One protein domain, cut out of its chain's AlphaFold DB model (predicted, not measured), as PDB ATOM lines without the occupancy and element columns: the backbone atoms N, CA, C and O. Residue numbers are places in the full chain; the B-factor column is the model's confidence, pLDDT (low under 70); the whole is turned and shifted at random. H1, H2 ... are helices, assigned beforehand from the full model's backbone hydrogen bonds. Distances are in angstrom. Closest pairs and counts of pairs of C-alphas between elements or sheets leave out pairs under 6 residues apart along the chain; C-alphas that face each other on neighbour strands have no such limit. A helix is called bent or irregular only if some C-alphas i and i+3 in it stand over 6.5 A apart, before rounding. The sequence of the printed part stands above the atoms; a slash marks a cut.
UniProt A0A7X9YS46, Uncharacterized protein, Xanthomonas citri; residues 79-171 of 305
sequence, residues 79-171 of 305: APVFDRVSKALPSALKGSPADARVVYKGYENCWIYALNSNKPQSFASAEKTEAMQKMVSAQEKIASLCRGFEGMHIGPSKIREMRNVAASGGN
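Overview. This is residues 79 to 171 of the 305 residues of an uncharacterized protein of Xanthomonas citri (UniProt A0A7X9YS46). An elongated model with two ends: at one end H1 and H5 pack on the first part of the long helix H2, and at the other end an arm made of the thin stretch with H3 and the helix H4 reaches out and folds back. H4 returns toward the body and meets H2 near residues 109 to 113, so that the arm is an open loop with few contacts between H3 and H4, and residues 127 to 132 stick out. The printed part has 93 residues with five named helices, H1 to H5 in order along the chain, and no named strand: the class is all helix. It is only just loose, close to compact, with a radius of gyration of the C-alphas of 15.3 A, and spans 49 by 24 by 22 A, the arm making much of the length.

Arrangement. H1, residues 81 to 92, and H2, residues 97 to 116, form a helical hairpin: they touch, closest at the C-alphas of Ala 92 and Ala 100, 4.4 A apart, and run opposite ways at a steep tilt of 44 degrees. H2 touches H1 with residues 98 to 106 alone. H2 is the hub, touching three helices, and has a kink of 51 degrees near residue 110. H3, residues 122 to 125, touches no helix but is near H4, residues 130 to 145; their closest C-alphas, those of Phe 123 and Val 136, are 7.0 A apart. H4 touches H2 with residues 142 to 143 alone, at a steep tilt of 52 degrees, opposite ways; the closest C-alphas, of Tyr 113 and Ala 143, are 6.5 A apart. H5, residues 156 to 168, touches H2 at a shallow tilt of 8 degrees, opposite ways, with the C-alphas of Pro 97 and Ala 166 3.9 A apart as the closest pair. H3 and H5 are apart. Every O i to N i+4 pair is within hydrogen-bond range in H4 and H5, against 6 of 8 in H1 and 14 of 16 in H2; H3 is too short for such a pair.

Along the chain. H1 begins at C-alpha 81, (27.575, 46.175, 45.165), and is 15.3 A long. H2 is 28.9 A long, H3 6.8 A, H4 22.7 A and H5 17.9 A, ending at C-alpha 168, (23.895, 26.302, 32.942). Three helices are irregular: C-alphas 87 and 90 in H1 are 7.0 A apart, C-alphas 109 and 112 in H2 7.7 A, and, only just, C-alphas 122 and 125 in H3 6.8 A.

Size, cuts and confidence. The two C-alphas farthest apart, those of Glu 127 and Gly 169, are 48.8 A apart. The printed part has no cut and no long link. The mean pLDDT of the printed part is 87.1; residue 79 and residues 118 to 128 are under 70.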
ATOM      1  N   ALA A  79      22.510  49.927  47.752       51.94
ATOM      2  CA  ALA A  79      23.266  48.991  48.563       51.94
ATOM      3  C   ALA A  79      24.659  48.893  47.916       51.94
ATOM      4  O   ALA A  79      24.743  48.862  46.680       51.94
ATOM      5  N   PRO A  80      25.754  48.868  48.689       73.75
ATOM      6  CA  PRO A  80      27.071  48.581  48.138       73.75
ATOM      7  C   PRO A  80      26.998  47.313  47.277       73.75
ATOM      8  O   PRO A  80      26.390  46.318  47.683       73.75
ATOM      9  N   VAL A  81      27.573  47.343  46.069       86.31
ATOM     10  CA  VAL A  81      27.575  46.175  45.165       86.31
ATOM     11  C   VAL A  81      28.181  44.970  45.888       86.31
ATOM     12  O   VAL A  81      27.679  43.852  45.774       86.31
ATOM     13  N   PHE A  82      29.199  45.226  46.710       89.81
ATOM     14  CA  PHE A  82      29.862  44.234  47.542       89.81
ATOM     15  C   PHE A  82      28.913  43.477  48.477       89.81
ATOM     16  O   PHE A  82      29.009  42.255  48.559       89.81
ATOM     17  N   ASP A  83      27.965  44.151  49.132       90.50
ATOM     18  CA  ASP A  83      27.038  43.497  50.065       90.50
ATOM     19  C   ASP A  83      26.100  42.533  49.329       90.50
ATOM     20  O   ASP A  83      25.860  41.411  49.784       90.50
ATOM     21  N   ARG A  84      25.604  42.944  48.151       91.25
ATOM     22  CA  ARG A  84      24.749  42.092  47.305       91.25
ATOM     23  C   ARG A  84      25.507  40.863  46.822       91.25
ATOM     24  O   ARG A  84      25.014  39.747  46.970       91.25
ATOM     25  N   VAL A  85      26.716  41.066  46.302       94.75
ATOM     26  CA  VAL A  85      27.576  39.977  45.827       94.75
ATOM     27  C   VAL A  85      27.949  39.037  46.969       94.75
ATOM     28  O   VAL A  85      27.794  37.829  46.827       94.75
ATOM     29  N   SER A  86      28.367  39.564  48.120       94.25
ATOM     30  CA  SER A  86      28.756  38.761  49.285       94.25
ATOM     31  C   SER A  86      27.604  37.902  49.804       94.25
ATOM     32  O   SER A  86      27.814  36.751  50.180       94.25
ATOM     33  N   LYS A  87      26.374  38.430  49.780       95.56
ATOM     34  CA  LYS A  87      25.170  37.680  50.152       95.56
ATOM     35  C   LYS A  87      24.818  36.588  49.135       95.56
ATOM     36  O   LYS A  87      24.412  35.501  49.540       95.56
ATOM     37  N   ALA A  88      24.959  36.869  47.841       96.50
ATOM     38  CA  ALA A  88      24.621  35.944  46.757       96.50
ATOM     39  C   ALA A  88      25.667  34.825  46.576       96.50
ATOM     40  O   ALA A  88      25.325  33.685  46.253       96.50
ATOM     41  N   LEU A  89      26.945  35.123  46.832       96.50
ATOM     42  CA  LEU A  89      28.074  34.250  46.507       96.50
ATOM     43  C   LEU A  89      27.955  32.816  47.062       96.50
ATOM     44  O   LEU A  89      28.157  31.884  46.284       96.50
ATOM     45  N   PRO A  90      27.582  32.567  48.335       98.06
ATOM     46  CA  PRO A  90      27.480  31.199  48.849       98.06
ATOM     47  C   PRO A  90      26.454  30.332  48.111       98.06
ATOM     48  O   PRO A  90      26.633  29.119  48.009       98.06
ATOM     49  N   SER A  91      25.370  30.938  47.624       97.81
ATOM     50  CA  SER A  91      24.305  30.255  46.885       97.81
ATOM     51  C   SER A  91      24.680  30.088  45.410       97.81
ATOM     52  O   SER A  91      24.509  29.006  44.845       97.81
ATOM     53  N   ALA A  92      25.309  31.104  44.810       97.06
ATOM     54  CA  ALA A  92      25.887  31.022  43.470       97.06
ATOM     55  C   ALA A  92      26.899  29.871  43.349       97.06
ATOM     56  O   ALA A  92      26.822  29.070  42.423       97.06
ATOM     57  N   LEU A  93      27.793  29.717  44.336       96.62
ATOM     58  CA  LEU A  93      28.772  28.622  44.381       96.62
ATOM     59  C   LEU A  93      28.130  27.230  44.515       96.62
ATOM     60  O   LEU A  93      28.773  26.229  44.207       96.62
ATOM     61  N   LYS A  94      26.868  27.153  44.952       97.25
ATOM     62  CA  LYS A  94      26.067  25.918  44.985       97.25
ATOM     63  C   LYS A  94      25.231  25.712  43.717       97.25
ATOM     64  O   LYS A  94      24.471  24.751  43.656       97.25
ATOM     65  N   GLY A  95      25.363  26.590  42.721       95.31
ATOM     66  CA  GLY A  95      24.674  26.490  41.435       95.31
ATOM     67  C   GLY A  95      23.393  27.318  41.312       95.31
ATOM     68  O   GLY A  95      22.659  27.114  40.352       95.31
ATOM     69  N   SER A  96      23.098  28.235  42.246       96.69
ATOM     70  CA  SER A  96      21.938  29.132  42.113       96.69
ATOM     71  C   SER A  96      22.110  30.060  40.901       96.69
ATOM     72  O   SER A  96      23.027  30.890  40.907       96.69
ATOM     73  N   PRO A  97      21.239  29.982  39.877       95.44
ATOM     74  CA  PRO A  97      21.452  30.719  38.632       95.44
ATOM     75  C   PRO A  97      21.223  32.224  38.805       95.44
ATOM     76  O   PRO A  97      21.977  33.044  38.282       95.44
ATOM     77  N   ALA A  98      20.208  32.590  39.593       92.38
ATOM     78  CA  ALA A  98      19.880  33.979  39.898       92.38
ATOM     79  C   ALA A  98      20.980  34.651  40.735       92.38
ATOM     80  O   ALA A  98      21.405  35.764  40.425       92.38
ATOM     81  N   ASP A  99      21.504  33.958  41.750       96.38
ATOM     82  CA  ASP A  99      22.586  34.498  42.575       96.38
ATOM     83  C   ASP A  99      23.902  34.580  41.794       96.38
ATOM     84  O   ASP A  99      24.649  35.546  41.941       96.38
ATOM     85  N   ALA A 100      24.182  33.609  40.918       97.56
ATOM     86  CA  ALA A 100      25.344  33.665  40.038       97.56
ATOM     87  C   ALA A 100      25.295  34.891  39.115       97.56
ATOM     88  O   ALA A 100      26.328  35.536  38.920       97.56
ATOM     89  N   ARG A 101      24.099  35.279  38.638       95.50
ATOM     90  CA  ARG A 101      23.898  36.543  37.913       95.50
ATOM     91  C   ARG A 101      24.246  37.765  38.750       95.50
ATOM     92  O   ARG A 101      25.029  38.598  38.297       95.50
ATOM     93  N   VAL A 102      23.741  37.846  39.981       94.31
ATOM     94  CA  VAL A 102      24.088  38.941  40.908       94.31
ATOM     95  C   VAL A 102      25.607  39.046  41.080       94.31
ATOM     96  O   VAL A 102      26.164  40.143  41.015       94.31
ATOM     97  N   VAL A 103      26.286  37.909  41.250       96.38
ATOM     98  CA  VAL A 103      27.741  37.859  41.430       96.38
ATOM     99  C   VAL A 103      28.481  38.361  40.191       96.38
ATOM    100  O   VAL A 103      29.299  39.275  40.314       96.38
ATOM    101  N   TYR A 104      28.220  37.807  39.000       96.38
ATOM    102  CA  TYR A 104      29.019  38.178  37.829       96.38
ATOM    103  C   TYR A 104      28.734  39.606  37.357       96.38
ATOM    104  O   TYR A 104      29.673  40.282  36.950       96.38
ATOM    105  N   LYS A 105      27.494  40.110  37.469       93.62
ATOM    106  CA  LYS A 105      27.188  41.521  37.166       93.62
ATOM    107  C   LYS A 105      27.891  42.462  38.138       93.62
ATOM    108  O   LYS A 105      28.434  43.486  37.726       93.62
ATOM    109  N   GLY A 106      27.945  42.098  39.420       93.00
ATOM    110  CA  GLY A 106      28.735  42.832  40.402       93.00
ATOM    111  C   GLY A 106      30.225  42.848  40.050       93.00
ATOM    112  O   GLY A 106      30.855  43.902  40.091       93.00
ATOM    113  N   TYR A 107      30.776  41.708  39.626       95.12
ATOM    114  CA  TYR A 107      32.161  41.631  39.161       95.12
ATOM    115  C   TYR A 107      32.406  42.453  37.889       95.12
ATOM    116  O   TYR A 107      33.380  43.198  37.842       95.12
ATOM    117  N   GLU A 108      31.526  42.397  36.887       91.62
ATOM    118  CA  GLU A 108      31.619  43.203  35.659       91.62
ATOM    119  C   GLU A 108      31.676  44.705  35.939       91.62
ATOM    120  O   GLU A 108      32.492  45.412  35.349       91.62
ATOM    121  N   ASN A 109      30.858  45.178  36.876       89.38
ATOM    122  CA  ASN A 109      30.817  46.589  37.243       89.38
ATOM    123  C   ASN A 109      32.043  47.023  38.068       89.38
ATOM    124  O   ASN A 109      32.409  48.196  38.049       89.38
ATOM    125  N   CYS A 110      32.685  46.099  38.793       91.56
ATOM    126  CA  CYS A 110      33.696  46.440  39.799       91.56
ATOM    127  C   CYS A 110      35.115  45.923  39.525       91.56
ATOM    128  O   CYS A 110      36.039  46.316  40.237       91.56
ATOM    129  N   TRP A 111      35.356  45.087  38.511       91.94
ATOM    130  CA  TRP A 111      36.681  44.480  38.321       91.94
ATOM    131  C   TRP A 111      37.774  45.492  37.947       91.94
ATOM    132  O   TRP A 111      38.915  45.333  38.385       91.94
ATOM    133  N   ILE A 112      37.453  46.552  37.190       89.00
ATOM    134  CA  ILE A 112      38.423  47.616  36.860       89.00
ATOM    135  C   ILE A 112      38.804  48.396  38.122       89.00
ATOM    136  O   ILE A 112      39.976  48.730  38.320       89.00
ATOM    137  N   TYR A 113      37.830  48.655  38.995       88.31
ATOM    138  CA  TYR A 113      38.075  49.259  40.301       88.31
ATOM    139  C   TYR A 113      38.958  48.355  41.171       88.31
ATOM    140  O   TYR A 113      40.009  48.796  41.636       88.31
ATOM    141  N   ALA A 114      38.599  47.075  41.311       90.56
ATOM    142  CA  ALA A 114      39.362  46.096  42.082       90.56
ATOM    143  C   ALA A 114      40.825  46.013  41.611       90.56
ATOM    144  O   ALA A 114      41.746  46.098  42.425       90.56
ATOM    145  N   LEU A 115      41.051  45.964  40.293       86.88
ATOM    146  CA  LEU A 115      42.382  45.923  39.677       86.88
ATOM    147  C   LEU A 115      43.239  47.165  39.984       86.88
ATOM    148  O   LEU A 115      44.466  47.069  40.060       86.88
ATOM    149  N   ASN A 116      42.613  48.334  40.129       82.88
ATOM    150  CA  ASN A 116      43.310  49.607  40.318       82.88
ATOM    151  C   ASN A 116      43.328  50.097  41.774       82.88
ATOM    152  O   ASN A 116      44.049  51.046  42.065       82.88
ATOM    153  N   SER A 117      42.609  49.442  42.687       78.12
ATOM    154  CA  SER A 117      42.516  49.810  44.111       78.12
ATOM    155  C   SER A 117      43.865  49.885  44.846       78.12
ATOM    156  O   SER A 117      44.017  50.678  45.769       78.12
ATOM    157  N   ASN A 118      44.872  49.133  44.391       66.94
ATOM    158  CA  ASN A 118      46.230  49.145  44.951       66.94
ATOM    159  C   ASN A 118      47.165  50.182  44.301       66.94
ATOM    160  O   ASN A 118      48.352  50.232  44.622       66.94
ATOM    161  N   LYS A 119      46.674  50.977  43.343       66.69
ATOM    162  CA  LYS A 119      47.462  52.005  42.657       66.69
ATOM    163  C   LYS A 119      47.101  53.380  43.220       66.69
ATOM    164  O   LYS A 119      45.927  53.614  43.503       66.69
ATOM    165  N   PRO A 120      48.066  54.312  43.345       57.84
ATOM    166  CA  PRO A 120      47.752  55.696  43.672       57.84
ATOM    167  C   PRO A 120      46.719  56.205  42.671       57.84
ATOM    168  O   PRO A 120      46.971  56.205  41.463       57.84
ATOM    169  N   GLN A 121      45.545  56.593  43.159       56.62
ATOM    170  CA  GLN A 121      44.522  57.158  42.301       56.62
ATOM    171  C   GLN A 121      45.052  58.487  41.750       56.62
ATOM    172  O   GLN A 121      45.221  59.455  42.491       56.62
ATOM    173  N   SER A 122      45.370  58.550  40.456       53.12
ATOM    174  CA  SER A 122      45.990  59.732  39.842       53.12
ATOM    175  C   SER A 122      44.975  60.847  39.545       53.12
ATOM    176  O   SER A 122      45.073  61.522  38.522       53.12
ATOM    177  N   PHE A 123      43.989  61.042  40.422       53.72
ATOM    178  CA  PHE A 123      43.028  62.145  40.328       53.72
ATOM    179  C   PHE A 123      43.663  63.495  40.667       53.72
ATOM    180  O   PHE A 123      43.192  64.539  40.226       53.72
ATOM    181  N   ALA A 124      44.775  63.467  41.405       51.38
ATOM    182  CA  ALA A 124      45.392  64.628  42.037       51.38
ATOM    183  C   ALA A 124      46.011  65.668  41.079       51.38
ATOM    184  O   ALA A 124      46.586  66.646  41.546       51.38
ATOM    185  N   SER A 125      45.913  65.497  39.757       51.59
ATOM    186  CA  SER A 125      46.456  66.467  38.794       51.59
ATOM    187  C   SER A 125      45.524  66.796  37.625       51.59
ATOM    188  O   SER A 125      45.995  67.292  36.599       51.59
ATOM    189  N   ALA A 126      44.228  66.486  37.711       53.78
ATOM    190  CA  ALA A 126      43.292  66.798  36.636       53.78
ATOM    191  C   ALA A 126      42.840  68.270  36.685       53.78
ATOM    192  O   ALA A 126      41.689  68.574  36.973       53.78
ATOM    193  N   GLU A 127      43.732  69.195  36.330       62.53
ATOM    194  CA  GLU A 127      43.294  70.402  35.626       62.53
ATOM    195  C   GLU A 127      43.301  70.057  34.134       62.53
ATOM    196  O   GLU A 127      44.345  70.056  33.487       62.53
ATOM    197  N   LYS A 128      42.157  69.606  33.619       66.88
ATOM    198  CA  LYS A 128      41.940  69.214  32.220       66.88
ATOM    199  C   LYS A 128      40.430  69.123  32.024       66.88
ATOM    200  O   LYS A 128      39.794  68.512  32.864       66.88
ATOM    201  N   THR A 129      39.927  69.797  30.986       79.94
ATOM    202  CA  THR A 129      38.573  69.824  30.375       79.94
ATOM    203  C   THR A 129      37.356  69.313  31.170       79.94
ATOM    204  O   THR A 129      37.391  68.301  31.856       79.94
ATOM    205  N   GLU A 130      36.196  69.947  30.969       83.50
ATOM    206  CA  GLU A 130      34.911  69.508  31.546       83.50
ATOM    207  C   GLU A 130      34.648  67.996  31.358       83.50
ATOM    208  O   GLU A 130      34.262  67.308  32.300       83.50
ATOM    209  N   ALA A 131      34.963  67.448  30.178       80.94
ATOM    210  CA  ALA A 131      34.844  66.017  29.898       80.94
ATOM    211  C   ALA A 131      35.676  65.136  30.853       80.94
ATOM    212  O   ALA A 131      35.180  64.142  31.381       80.94
ATOM    213  N   MET A 132      36.926  65.517  31.138       81.62
ATOM    214  CA  MET A 132      37.781  64.769  32.064       81.62
ATOM    215  C   MET A 132      37.265  64.854  33.502       81.62
ATOM    216  O   MET A 132      37.326  63.863  34.226       81.62
ATOM    217  N   GLN A 133      36.709  65.996  33.915       85.81
ATOM    218  CA  GLN A 133      36.100  66.140  35.243       85.81
ATOM    219  C   GLN A 133      34.893  65.214  35.425       85.81
ATOM    220  O   GLN A 133      34.722  64.618  36.492       85.81
ATOM    221  N   LYS A 134      34.081  65.032  34.378       86.69
ATOM    222  CA  LYS A 134      32.946  64.099  34.401       86.69
ATOM    223  C   LYS A 134      33.401  62.646  34.493       86.69
ATOM    224  O   LYS A 134      32.856  61.898  35.300       86.69
ATOM    225  N   MET A 135      34.450  62.265  33.761       86.56
ATOM    226  CA  MET A 135      35.050  60.931  33.881       86.56
ATOM    227  C   MET A 135      35.600  60.674  35.289       86.56
ATOM    228  O   MET A 135      35.343  59.616  35.857       86.56
ATOM    229  N   VAL A 136      36.308  61.644  35.880       85.62
ATOM    230  CA  VAL A 136      36.797  61.554  37.267       85.62
ATOM    231  C   VAL A 136      35.633  61.382  38.241       85.62
ATOM    232  O   VAL A 136      35.640  60.451  39.041       85.62
ATOM    233  N   SER A 137      34.584  62.195  38.104       86.25
ATOM    234  CA  SER A 137      33.376  62.090  38.933       86.25
ATOM    235  C   SER A 137      32.697  60.721  38.789       86.25
ATOM    236  O   SER A 137      32.231  60.139  39.768       86.25
ATOM    237  N   ALA A 138      32.649  60.162  37.576       88.06
ATOM    238  CA  ALA A 138      32.121  58.821  37.342       88.06
ATOM    239  C   ALA A 138      33.004  57.737  37.985       88.06
ATOM    240  O   ALA A 138      32.481  56.798  38.581       88.06
ATOM    241  N   GLN A 139      34.332  57.879  37.944       86.88
ATOM    242  CA  GLN A 139      35.245  56.962  38.630       86.88
ATOM    243  C   GLN A 139      35.094  57.026  40.159       86.88
ATOM    244  O   GLN A 139      35.114  55.980  40.806       86.88
ATOM    245  N   GLU A 140      34.871  58.207  40.742       86.69
ATOM    246  CA  GLU A 140      34.557  58.361  42.172       86.69
ATOM    247  C   GLU A 140      33.227  57.685  42.543       86.69
ATOM    248  O   GLU A 140      33.133  57.004  43.569       86.69
ATOM    249  N   LYS A 141      32.206  57.797  41.682       87.06
ATOM    250  CA  LYS A 141      30.940  57.067  41.848       87.06
ATOM    251  C   LYS A 141      31.154  55.551  41.816       87.06
ATOM    252  O   LYS A 141      30.682  54.872  42.726       87.06
ATOM    253  N   ILE A 142      31.898  55.023  40.836       86.69
ATOM    254  CA  ILE A 142      32.254  53.591  40.784       86.69
ATOM    255  C   ILE A 142      33.015  53.178  42.042       86.69
ATOM    256  O   ILE A 142      32.674  52.166  42.648       86.69
ATOM    257  N   ALA A 143      33.990  53.973  42.487       87.00
ATOM    258  CA  ALA A 143      34.728  53.688  43.711       87.00
ATOM    259  C   ALA A 143      33.796  53.592  44.927       87.00
ATOM    260  O   ALA A 143      33.958  52.695  45.746       87.00
ATOM    261  N   SER A 144      32.787  54.462  45.023       85.88
ATOM    262  CA  SER A 144      31.785  54.400  46.091       85.88
ATOM    263  C   SER A 144      30.895  53.154  46.005       85.88
ATOM    264  O   SER A 144      30.629  52.524  47.030       85.88
ATOM    265  N   LEU A 145      30.464  52.781  44.795       84.62
ATOM    266  CA  LEU A 145      29.622  51.605  44.536       84.62
ATOM    267  C   LEU A 145      30.357  50.283  44.794       84.62
ATOM    268  O   LEU A 145      29.750  49.324  45.276       84.62
ATOM    269  N   CYS A 146      31.652  50.246  44.477       88.94
ATOM    270  CA  CYS A 146      32.492  49.052  44.480       88.94
ATOM    271  C   CYS A 146      33.392  48.912  45.717       88.94
ATOM    272  O   CYS A 146      34.222  48.000  45.746       88.94
ATOM    273  N   ARG A 147      33.230  49.767  46.739       88.38
ATOM    274  CA  ARG A 147      33.910  49.587  48.034       88.38
ATOM    275  C   ARG A 147      33.695  48.168  48.562       88.38
ATOM    276  O   ARG A 147      32.571  47.671  48.534       88.38
ATOM    277  N   GLY A 148      34.760  47.550  49.058       89.75
ATOM    278  CA  GLY A 148      34.810  46.154  49.502       89.75
ATOM    279  C   GLY A 148      35.490  45.208  48.505       89.75
ATOM    280  O   GLY A 148      35.928  44.131  48.900       89.75
ATOM    281  N   PHE A 149      35.622  45.593  47.229       91.00
ATOM    282  CA  PHE A 149      36.321  44.792  46.212       91.00
ATOM    283  C   PHE A 149      37.828  45.072  46.101       91.00
ATOM    284  O   PHE A 149      38.488  44.545  45.200       91.00
ATOM    285  N   GLU A 150      38.393  45.906  46.970       88.25
ATOM    286  CA  GLU A 150      39.798  46.301  46.915       88.25
ATOM    287  C   GLU A 150      40.726  45.075  46.991       88.25
ATOM    288  O   GLU A 150      40.580  44.190  47.832       88.25
ATOM    289  N   GLY A 151      41.679  44.994  46.061       84.38
ATOM    290  CA  GLY A 151      42.631  43.889  45.947       84.38
ATOM    291  C   GLY A 151      42.043  42.532  45.534       84.38
ATOM    292  O   GLY A 151      42.805  41.576  45.396       84.38
ATOM    293  N   MET A 152      40.730  42.409  45.306       90.19
ATOM    294  CA  MET A 152      40.111  41.132  44.943       90.19
ATOM    295  C   MET A 152      40.376  40.737  43.481       90.19
ATOM    296  O   MET A 152      40.288  41.544  42.554       90.19
ATOM    297  N   HIS A 153      40.612  39.444  43.242       90.38
ATOM    298  CA  HIS A 153      40.809  38.877  41.903       90.38
ATOM    299  C   HIS A 153      39.476  38.498  41.229       90.38
ATOM    300  O   HIS A 153      39.193  37.324  40.997       90.38
ATOM    301  N   ILE A 154      38.660  39.500  40.895       92.81
ATOM    302  CA  ILE A 154      37.313  39.338  40.299       92.81
ATOM    303  C   ILE A 154      37.266  39.616  38.783       92.81
ATOM    304  O   ILE A 154      36.243  40.018  38.240       92.81
ATOM    305  N   GLY A 155      38.395  39.439  38.091       92.44
ATOM    306  CA  GLY A 155      38.541  39.762  36.666       92.44
ATOM    307  C   GLY A 155      37.769  38.842  35.699       92.44
ATOM    308  O   GLY A 155      37.016  37.963  36.129       92.44
ATOM    309  N   PRO A 156      38.006  38.973  34.377       93.00
ATOM    310  CA  PRO A 156      37.233  38.302  33.321       93.00
ATOM    311  C   PRO A 156      37.036  36.788  33.487       93.00
ATOM    312  O   PRO A 156      35.985  36.260  33.135       93.00
ATOM    313  N   SER A 157      38.019  36.077  34.051       94.69
ATOM    314  CA  SER A 157      37.897  34.638  34.316       94.69
ATOM    315  C   SER A 157      36.810  34.320  35.350       94.69
ATOM    316  O   SER A 157      36.021  33.407  35.118       94.69
ATOM    317  N   LYS A 158      36.717  35.084  36.448       95.94
ATOM    318  CA  LYS A 158      35.686  34.886  37.480       95.94
ATOM    319  C   LYS A 158      34.309  35.352  37.033       95.94
ATOM    320  O   LYS A 158      33.322  34.702  37.365       95.94
ATOM    321  N   ILE A 159      34.254  36.412  36.229       96.69
ATOM    322  CA  ILE A 159      33.023  36.836  35.551       96.69
ATOM    323  C   ILE A 159      32.487  35.686  34.688       96.69
ATOM    324  O   ILE A 159      31.349  35.265  34.865       96.69
ATOM    325  N   ARG A 160      33.329  35.115  33.815       96.94
ATOM    326  CA  ARG A 160      32.949  34.001  32.934       96.94
ATOM    327  C   ARG A 160      32.521  32.756  33.708       96.94
ATOM    328  O   ARG A 160      31.543  32.123  33.334       96.94
ATOM    329  N   GLU A 161      33.235  32.406  34.775       96.94
ATOM    330  CA  GLU A 161      32.892  31.267  35.635       96.94
ATOM    331  C   GLU A 161      31.471  31.396  36.195       96.94
ATOM    332  O   GLU A 161      30.651  30.500  36.017       96.94
ATOM    333  N   MET A 162      31.152  32.537  36.805       98.19
ATOM    334  CA  MET A 162      29.832  32.775  37.392       98.19
ATOM    335  C   MET A 162      28.744  32.959  36.328       98.19
ATOM    336  O   MET A 162      27.627  32.479  36.512       98.19
ATOM    337  N   ARG A 163      29.066  33.551  35.171       98.12
ATOM    338  CA  ARG A 163      28.140  33.597  34.033       98.12
ATOM    339  C   ARG A 163      27.798  32.199  33.523       98.12
ATOM    340  O   ARG A 163      26.633  31.918  33.272       98.12
ATOM    341  N   ASN A 164      28.778  31.297  33.440       98.19
ATOM    342  CA  ASN A 164      28.538  29.906  33.055       98.19
ATOM    343  C   ASN A 164      27.653  29.170  34.070       98.19
ATOM    344  O   ASN A 164      26.826  28.358  33.659       98.19
ATOM    345  N   VAL A 165      27.789  29.455  35.371       98.12
ATOM    346  CA  VAL A 165      26.882  28.913  36.399       98.12
ATOM    347  C   VAL A 165      25.453  29.408  36.171       98.12
ATOM    348  O   VAL A 165      24.529  28.600  36.143       98.12
ATOM    349  N   ALA A 166      25.271  30.714  35.946       98.19
ATOM    350  CA  ALA A 166      23.960  31.288  35.651       98.19
ATOM    351  C   ALA A 166      23.339  30.678  34.381       98.19
ATOM    352  O   ALA A 166      22.195  30.228  34.406       98.19
ATOM    353  N   ALA A 167      24.109  30.597  33.296       98.12
ATOM    354  CA  ALA A 167      23.666  30.049  32.017       98.12
ATOM    355  C   ALA A 167      23.321  28.554  32.100       98.12
ATOM    356  O   ALA A 167      22.265  28.135  31.643       98.12
ATOM    357  N   SER A 168      24.159  27.744  32.760       97.00
ATOM    358  CA  SER A 168      23.895  26.302  32.942       97.00
ATOM    359  C   SER A 168      22.632  26.035  33.766       97.00
ATOM    360  O   SER A 168      22.054  24.955  33.697       97.00
ATOM    361  N   GLY A 169      22.211  27.027  34.548       93.19
ATOM    362  CA  GLY A 169      20.980  27.023  35.318       93.19
ATOM    363  C   GLY A 169      19.755  27.611  34.614       93.19
ATOM    364  O   GLY A 169      18.733  27.794  35.273       93.19
ATOM    365  N   GLY A 170      19.846  27.932  33.319       94.00
ATOM    366  CA  GLY A 170      18.741  28.465  32.514       94.00
ATOM    367  C   GLY A 170      18.508  29.973  32.652       94.00
ATOM    368  O   GLY A 170      17.400  30.450  32.401       94.00
ATOM    369  N   ASN A 171      19.510  30.745  33.093       96.75
ATOM    370  CA  ASN A 171      19.424  32.204  33.046       96.75
ATOM    371  C   ASN A 171      19.622  32.702  31.602       96.75
ATOM    372  O   ASN A 171      20.750  32.776  31.115       96.75
TER     373      ASN A 171